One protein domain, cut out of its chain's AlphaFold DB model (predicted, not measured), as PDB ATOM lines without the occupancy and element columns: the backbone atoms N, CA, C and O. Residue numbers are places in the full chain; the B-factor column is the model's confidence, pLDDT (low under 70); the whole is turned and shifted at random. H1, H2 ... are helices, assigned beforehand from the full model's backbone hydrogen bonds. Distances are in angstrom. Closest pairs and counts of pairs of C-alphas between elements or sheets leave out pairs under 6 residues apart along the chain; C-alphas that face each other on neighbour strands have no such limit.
ATOM      1  N   TYR A  89     167.938 137.986 136.842       95.31
ATOM      2  CA  TYR A  89     169.355 137.667 136.694       95.31
ATOM      3  C   TYR A  89     170.042 138.571 135.661       95.31
ATOM      4  O   TYR A  89     169.570 138.712 134.534       95.31
ATOM      5  N   LYS A  90     171.165 139.183 136.048       96.25
ATOM      6  CA  LYS A  90     171.939 140.140 135.238       96.25
ATOM      7  C   LYS A  90     171.089 141.292 134.679       96.25
ATOM      8  O   LYS A  90     171.370 141.802 133.592       96.25
ATOM      9  N   GLY A  91     170.063 141.720 135.415       96.12
ATOM     10  CA  GLY A  91     169.206 142.846 135.053       96.12
ATOM     11  C   GLY A  91     169.966 144.158 134.839       96.12
ATOM     12  O   GLY A  91     171.137 144.315 135.187       96.12
ATOM     13  N   HIS A  92     169.288 145.143 134.261       96.81
ATOM     14  CA  HIS A  92     169.922 146.355 133.762       96.81
ATOM     15  C   HIS A  92     170.589 147.183 134.868       96.81
ATOM     16  O   HIS A  92     171.689 147.688 134.666       96.81
ATOM     17  N   ALA A  93     169.969 147.294 136.050       97.06
ATOM     18  CA  ALA A  93     170.575 147.980 137.198       97.06
ATOM     19  C   ALA A  93     171.905 147.326 137.617       97.06
ATOM     20  O   ALA A  93     172.910 148.014 137.783       97.06
ATOM     21  N   ILE A  94     171.934 145.993 137.674       97.31
ATOM     22  CA  ILE A  94     173.129 145.200 137.989       97.31
ATOM     23  C   ILE A  94     174.210 145.451 136.941       97.31
ATOM     24  O   ILE A  94     175.341 145.792 137.273       97.31
ATOM     25  N   ARG A  95     173.852 145.361 135.655       96.69
ATOM     26  CA  ARG A  95     174.772 145.625 134.541       96.69
ATOM     27  C   ARG A  95     175.337 147.041 134.578       96.69
ATOM     28  O   ARG A  95     176.530 147.208 134.345       96.69
ATOM     29  N   LYS A  96     174.522 148.049 134.909       96.62
ATOM     30  CA  LYS A  96     174.987 149.431 135.113       96.62
ATOM     31  C   LYS A  96     176.020 149.509 136.237       96.62
ATOM     32  O   LYS A  96     177.031 150.181 136.068       96.62
ATOM     33  N   ASN A  97     175.804 148.808 137.345       97.50
ATOM     34  CA  ASN A  97     176.705 148.852 138.498       97.50
ATOM     35  C   ASN A  97     178.013 148.091 138.253       97.50
ATOM     36  O   ASN A  97     179.090 148.608 138.552       97.50
ATOM     37  N   VAL A  98     177.942 146.917 137.622       97.12
ATOM     38  CA  VAL A  98     179.123 146.162 137.173       97.12
ATOM     39  C   VAL A  98     179.928 146.993 136.169       97.12
ATOM     40  O   VAL A  98     181.142 147.123 136.300       97.12
ATOM     41  N   ALA A  99     179.263 147.636 135.205       96.00
ATOM     42  CA  ALA A  99     179.929 148.521 134.252       96.00
ATOM     43  C   ALA A  99     180.520 149.780 134.913       96.00
ATOM     44  O   ALA A  99     181.540 150.275 134.449       96.00
ATOM     45  N   LYS A 100     179.918 150.297 135.991       96.12
ATOM     46  CA  LYS A 100     180.478 151.422 136.759       96.12
ATOM     47  C   LYS A 100     181.736 151.013 137.535       96.12
ATOM     48  O   LYS A 100     182.639 151.831 137.664       96.12
ATOM     49  N   SER A 101     181.800 149.769 138.011       95.31
ATOM     50  CA  SER A 101     182.925 149.260 138.810       95.31
ATOM     51  C   SER A 101     184.101 148.783 137.945       95.31
ATOM     52  O   SER A 101     185.248 149.090 138.250       95.31
ATOM     53  N   TYR A 102     183.821 148.092 136.833       94.81
ATOM     54  CA  TYR A 102     184.840 147.499 135.951       94.81
ATOM     55  C   TYR A 102     184.908 148.163 134.579       94.81
ATOM     56  O   TYR A 102     185.976 148.564 134.124       94.81
ATOM     57  N   GLY A 103     183.756 148.261 133.914       92.50
ATOM     58  CA  GLY A 103     183.542 148.996 132.668       92.50
ATOM     59  C   GLY A 103     184.660 148.923 131.626       92.50
ATOM     60  O   GLY A 103     185.294 147.898 131.382       92.50
ATOM     61  N   LEU A 104     184.884 150.061 130.968       92.06
ATOM     62  CA  LEU A 104     185.858 150.178 129.884       92.06
ATOM     63  C   LEU A 104     187.314 150.100 130.359       92.06
ATOM     64  O   LEU A 104     188.176 149.757 129.552       92.06
ATOM     65  N   SER A 105     187.612 150.432 131.620       90.81
ATOM     66  CA  SER A 105     188.975 150.347 132.163       90.81
ATOM     67  C   SER A 105     189.437 148.893 132.231       90.81
ATOM     68  O   SER A 105     190.489 148.570 131.676       90.81
ATOM     69  N   ALA A 106     188.619 148.004 132.801       92.38
ATOM     70  CA  ALA A 106     188.916 146.574 132.860       92.38
ATOM     71  C   ALA A 106     188.976 145.944 131.459       92.38
ATOM     72  O   ALA A 106     189.904 145.194 131.152       92.38
ATOM     73  N   LEU A 107     188.036 146.300 130.575       93.06
ATOM     74  CA  LEU A 107     187.998 145.770 129.206       93.06
ATOM     75  C   LEU A 107     189.217 146.180 128.368       93.06
ATOM     76  O   LEU A 107     189.674 145.408 127.533       93.06
ATOM     77  N   LYS A 108     189.766 147.383 128.565       91.62
ATOM     78  CA  LYS A 108     190.976 147.808 127.845       91.62
ATOM     79  C   LYS A 108     192.244 147.140 128.374       91.62
ATOM     80  O   LYS A 108     193.156 146.919 127.585       91.62
ATOM     81  N   GLY A 109     192.313 146.892 129.681       89.94
ATOM     82  CA  GLY A 109     193.526 146.410 130.342       89.94
ATOM     83  C   GLY A 109     193.687 144.891 130.360       89.94
ATOM     84  O   GLY A 109     194.815 144.415 130.306       89.94
ATOM     85  N   ALA A 110     192.587 144.138 130.448       88.62
ATOM     86  CA  ALA A 110     192.645 142.711 130.772       88.62
ATOM     87  C   ALA A 110     191.759 141.804 129.903       88.62
ATOM     88  O   ALA A 110     191.919 140.586 129.957       88.62
ATOM     89  N   TRP A 111     190.840 142.355 129.102       92.31
ATOM     90  CA  TRP A 111     190.034 141.543 128.190       92.31
ATOM     91  C   TRP A 111     190.773 141.325 126.866       92.31
ATOM     92  O   TRP A 111     191.205 142.273 126.209       92.31
ATOM     93  N   ASP A 112     190.876 140.065 126.451       88.75
ATOM     94  CA  ASP A 112     191.545 139.607 125.224       88.75
ATOM     95  C   ASP A 112     190.804 139.985 123.926       88.75
ATOM     96  O   ASP A 112     191.264 139.667 122.829       88.75
ATOM     97  N   ARG A 113     189.673 140.699 124.044       88.19
ATOM     98  CA  ARG A 113     188.755 141.073 122.954       88.19
ATOM     99  C   ARG A 113     188.131 139.874 122.247       88.19
ATOM    100  O   ARG A 113     187.620 140.023 121.137       88.19
ATOM    101  N   ASN A 114     188.144 138.712 122.891       90.75
ATOM    102  CA  ASN A 114     187.493 137.511 122.414       90.75
ATOM    103  C   ASN A 114     186.308 137.155 123.330       90.75
ATOM    104  O   ASN A 114     186.349 137.332 124.548       90.75
ATOM    105  N   GLY A 115     185.220 136.664 122.740       90.25
ATOM    106  CA  GLY A 115     184.004 136.298 123.474       90.25
ATOM    107  C   GLY A 115     183.127 137.480 123.911       90.25
ATOM    108  O   GLY A 115     183.136 138.551 123.307       90.25
ATOM    109  N   ASP A 116     182.303 137.257 124.939       92.81
ATOM    110  CA  ASP A 116     181.343 138.243 125.441       92.81
ATOM    111  C   ASP A 116     181.970 139.133 126.535       92.81
ATOM    112  O   ASP A 116     182.329 138.628 127.607       92.81
ATOM    113  N   PRO A 117     182.046 140.463 126.332       94.44
ATOM    114  CA  PRO A 117     182.596 141.380 127.326       94.44
ATOM    115  C   PRO A 117     181.796 141.394 128.636       94.44
ATOM    116  O   PRO A 117     182.362 141.676 129.693       94.44
ATOM    117  N   TRP A 118     180.492 141.087 128.610       94.88
ATOM    118  CA  TRP A 118     179.703 141.005 129.840       94.88
ATOM    119  C   TRP A 118     180.107 139.808 130.680       94.88
ATOM    120  O   TRP A 118     180.305 139.964 131.881       94.88
ATOM    121  N   SER A 119     180.264 138.641 130.062       95.31
ATOM    122  CA  SER A 119     180.761 137.446 130.738       95.31
ATOM    123  C   SER A 119     182.104 137.711 131.419       95.31
ATOM    124  O   SER A 119     182.237 137.430 132.606       95.31
ATOM    125  N   PHE A 120     183.044 138.371 130.734       96.25
ATOM    126  CA  PHE A 120     184.311 138.796 131.337       96.25
ATOM    127  C   PHE A 120     184.115 139.704 132.566       96.25
ATOM    128  O   PHE A 120     184.653 139.420 133.636       96.25
ATOM    129  N   MET A 121     183.316 140.772 132.450       96.38
ATOM    130  CA  MET A 121     183.078 141.698 133.568       96.38
ATOM    131  C   MET A 121     182.361 141.037 134.753       96.38
ATOM    132  O   MET A 121     182.661 141.352 135.901       96.38
ATOM    133  N   PHE A 122     181.423 140.125 134.499       96.81
ATOM    134  CA  PHE A 122     180.731 139.392 135.558       96.81
ATOM    135  C   PHE A 122     181.649 138.394 136.269       96.81
ATOM    136  O   PHE A 122     181.525 138.232 137.478       96.81
ATOM    137  N   GLU A 123     182.577 137.753 135.555       95.44
ATOM    138  CA  GLU A 123     183.586 136.897 136.185       95.44
ATOM    139  C   GLU A 123     184.562 137.706 137.044       95.44
ATOM    140  O   GLU A 123     184.905 137.267 138.138       95.44
ATOM    141  N   LEU A 124     184.956 138.910 136.614       95.00
ATOM    142  CA  LEU A 124     185.725 139.822 137.468       95.00
ATOM    143  C   LEU A 124     184.945 140.201 138.733       95.00
ATOM    144  O   LEU A 124     185.444 140.013 139.838       95.00
ATOM    145  N   ALA A 125     183.690 140.631 138.579       95.81
ATOM    146  CA  ALA A 125     182.822 140.977 139.704       95.81
ATOM    147  C   ALA A 125     182.599 139.808 140.678       95.81
ATOM    148  O   ALA A 125     182.460 140.015 141.879       95.81
ATOM    149  N   LYS A 126     182.564 138.574 140.165       95.81
ATOM    150  CA  LYS A 126     182.466 137.360 140.979       95.81
ATOM    151  C   LYS A 126     183.767 137.055 141.725       95.81
ATOM    152  O   LYS A 126     183.701 136.607 142.862       95.81
ATOM    153  N   ARG A 127     184.930 137.276 141.106       93.75
ATOM    154  CA  ARG A 127     186.246 137.059 141.738       93.75
ATOM    155  C   ARG A 127     186.522 138.056 142.858       93.75
ATOM    156  O   ARG A 127     187.041 137.659 143.891       93.75
ATOM    157  N   ASP A 128     186.124 139.307 142.668       93.88
ATOM    158  CA  ASP A 128     186.278 140.372 143.667       93.88
ATOM    159  C   ASP A 128     185.182 140.347 144.743       93.88
ATOM    160  O   ASP A 128     185.127 141.224 145.609       93.88
ATOM    161  N   ARG A 129     184.265 139.374 144.679       92.50
ATOM    162  CA  ARG A 129     183.178 139.242 145.642       92.50
ATOM    163  C   ARG A 129     183.758 139.119 147.063       92.50
ATOM    164  O   ARG A 129     184.595 138.241 147.283       92.50
ATOM    165  N   PRO A 130     183.300 139.936 148.033       88.75
ATOM    166  CA  PRO A 130     183.775 139.856 149.410       88.75
ATOM    167  C   PRO A 130     183.605 138.456 150.006       88.75
ATOM    168  O   PRO A 130     182.626 137.760 149.717       88.75
ATOM    169  N   SER A 131     184.538 138.064 150.877       85.69
ATOM    170  CA  SER A 131     184.409 136.821 151.643       85.69
ATOM    171  C   SER A 131     183.129 136.857 152.485       85.69
ATOM    172  O   SER A 131     182.833 137.874 153.112       85.69
ATOM    173  N   GLY A 132     182.352 135.773 152.461       84.38
ATOM    174  CA  GLY A 132     181.054 135.674 153.141       84.38
ATOM    175  C   GLY A 132     179.860 136.269 152.382       84.38
ATOM    176  O   GLY A 132     178.727 136.106 152.823       84.38
ATOM    177  N   ALA A 133     180.058 136.921 151.229       87.00
ATOM    178  CA  ALA A 133     178.930 137.404 150.434       87.00
ATOM    179  C   ALA A 133     178.207 136.255 149.702       87.00
ATOM    180  O   ALA A 133     178.833 135.344 149.154       87.00
ATOM    181  N   SER A 134     176.875 136.349 149.650       88.06
ATOM    182  CA  SER A 134     175.986 135.381 148.994       88.06
ATOM    183  C   SER A 134     176.293 135.177 147.502       88.06
ATOM    184  O   SER A 134     176.710 136.100 146.797       88.06
ATOM    185  N   ASP A 135     175.967 133.989 146.979       89.38
ATOM    186  CA  ASP A 135     176.022 133.659 145.545       89.38
ATOM    187  C   ASP A 135     175.075 134.477 144.659       89.38
ATOM    188  O   ASP A 135     175.203 134.487 143.430       89.38
ATOM    189  N   LEU A 136     174.171 135.239 145.276       91.69
ATOM    190  CA  LEU A 136     173.394 136.264 144.592       91.69
ATOM    191  C   LEU A 136     174.270 137.403 144.052       91.69
ATOM    192  O   LEU A 136     173.891 138.039 143.068       91.69
ATOM    193  N   VAL A 137     175.442 137.651 144.638       93.69
ATOM    194  CA  VAL A 137     176.416 138.626 144.135       93.69
ATOM    195  C   VAL A 137     177.338 137.946 143.112       93.69
ATOM    196  O   VAL A 137     177.903 136.892 143.420       93.69
ATOM    197  N   PRO A 138     177.537 138.508 141.899       95.50
ATOM    198  CA  PRO A 138     177.068 139.812 141.403       95.50
ATOM    199  C   PRO A 138     175.793 139.749 140.540       95.50
ATOM    200  O   PRO A 138     175.454 140.716 139.864       95.50
ATOM    201  N   TYR A 139     175.138 138.594 140.436       95.88
ATOM    202  CA  TYR A 139     174.185 138.348 139.352       95.88
ATOM    203  C   TYR A 139     172.745 138.782 139.626       95.88
ATOM    204  O   TYR A 139     172.022 139.097 138.683       95.88
ATOM    205  N   TRP A 140     172.327 138.771 140.883       94.38
ATOM    206  CA  TRP A 140     171.022 139.234 141.362       94.38
ATOM    207  C   TRP A 140     171.162 140.482 142.232       94.38
ATOM    208  O   TRP A 140     170.287 141.342 142.213       94.38
ATOM    209  N   LEU A 141     172.284 140.604 142.944       93.50
ATOM    210  CA  LEU A 141     172.602 141.726 143.818       93.50
ATOM    211  C   LEU A 141     173.985 142.267 143.454       93.50
ATOM    212  O   LEU A 141     174.967 141.531 143.450       93.50
ATOM    213  N   TYR A 142     174.070 143.553 143.133       95.69
ATOM    214  CA  TYR A 142     175.351 144.236 142.951       95.69
ATOM    215  C   TYR A 142     175.156 145.725 143.220       95.69
ATOM    216  O   TYR A 142     175.004 146.538 142.304       95.69
ATOM    217  N   GLU A 143     175.040 146.058 144.499       93.38
ATOM    218  CA  GLU A 143     174.826 147.420 144.971       93.38
ATOM    219  C   GLU A 143     176.170 148.086 145.252       93.38
ATOM    220  O   GLU A 143     177.058 147.501 145.864       93.38
ATOM    221  N   ILE A 144     176.319 149.314 144.771       94.31
ATOM    222  CA  ILE A 144     177.511 150.139 144.964       94.31
ATOM    223  C   ILE A 144     177.065 151.536 145.370       94.31
ATOM    224  O   ILE A 144     175.952 151.961 145.041       94.31
ATOM    225  N   GLU A 145     177.940 152.276 146.041       93.94
ATOM    226  CA  GLU A 145     177.635 153.644 146.445       93.94
ATOM    227  C   GLU A 145     177.331 154.532 145.219       93.94
ATOM    228  O   GLU A 145     178.053 154.559 144.208       93.94
ATOM    229  N   GLY A 146     176.180 155.213 145.263       93.69
ATOM    230  CA  GLY A 146     175.654 155.979 144.130       93.69
ATOM    231  C   GLY A 146     175.423 155.137 142.865       93.69
ATOM    232  O   GLY A 146     175.581 155.642 141.747       93.69
ATOM    233  N   GLY A 147     175.169 153.836 143.014       95.12
ATOM    234  CA  GLY A 147     174.826 152.919 141.932       95.12
ATOM    235  C   GLY A 147     173.393 153.090 141.426       95.12
ATOM    236  O   GLY A 147     172.566 153.788 142.007       95.12
ATOM    237  N   ALA A 148     173.092 152.428 140.316       96.38
ATOM    238  CA  ALA A 148     171.741 152.248 139.819       96.38
ATOM    239  C   ALA A 148     170.978 151.217 140.661       96.38
ATOM    240  O   ALA A 148     171.532 150.211 141.098       96.38
ATOM    241  N   GLN A 149     169.677 151.436 140.808       95.75
ATOM    242  CA  GLN A 149     168.750 150.517 141.461       95.75
ATOM    243  C   GLN A 149     167.551 150.268 140.553       95.75
ATOM    244  O   GLN A 149     167.338 150.987 139.576       95.75
TER     245      GLN A 149
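AT A GLANCE: This is residues 89 to 149 of the 217 residues of the protein "Helicase" of Deltaproteobacteria bacterium (UniProt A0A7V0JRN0). Two short helices, H1 and H2, follow each other in an uneven row, and a third, H3, crosses them on one side, with its first turn at H2 and its later part at H1. From the end of H3 a long stretch with no named element, residues 128 to 149, swings out to Gly 132 and then folds back past H1. The printed part has 61 residues with three named helices, in the order H1, H2, H3, and no named strand. The class is all helix, though under half of the residues, 28 of 61, are in named elements. The whole is compact, with a radius of gyration of the C-alphas of 11.2 A, and rounded, with spans of 29 by 22 by 19 A.

IN THESE COORDINATES: Start at Tyr 89 and go on to C-alpha 92 at (169.922, 146.355, 133.762); there H1, residues 92 to 101, begins and runs 14.2 A. After Tyr 102 you meet H2, residues 103 to 109, 10.6 A long. Find C-alpha 117 at (182.596, 141.380, 127.326); from there H3, residues 117 to 127, runs 15.5 A to C-alpha 127 at (186.246, 137.059, 141.738).

HOW THE PARTS SIT: Look first at H1 and H2, which meet only through their tight link. H1 touches H3, with the C-alphas of Val 98 and Ala 125 closest at 6.9 A; their lines are only just about perpendicular, at 71 degrees. H2 touches H3 with the closest C-alphas at Leu 107 and Pro 117, 7.2 A apart; these lines are about perpendicular, at 90 degrees. In H1, H2 and H3 every O i to N i+4 pair is within hydrogen-bond range.

THE WHOLE: The two C-alphas farthest apart are those of Arg 113 and Gly 132, at 31.6 A. The printed part has no cut, and the link from H2 to H3 is short. The mean pLDDT of the printed part is 93.5, and no printed residue is under 70.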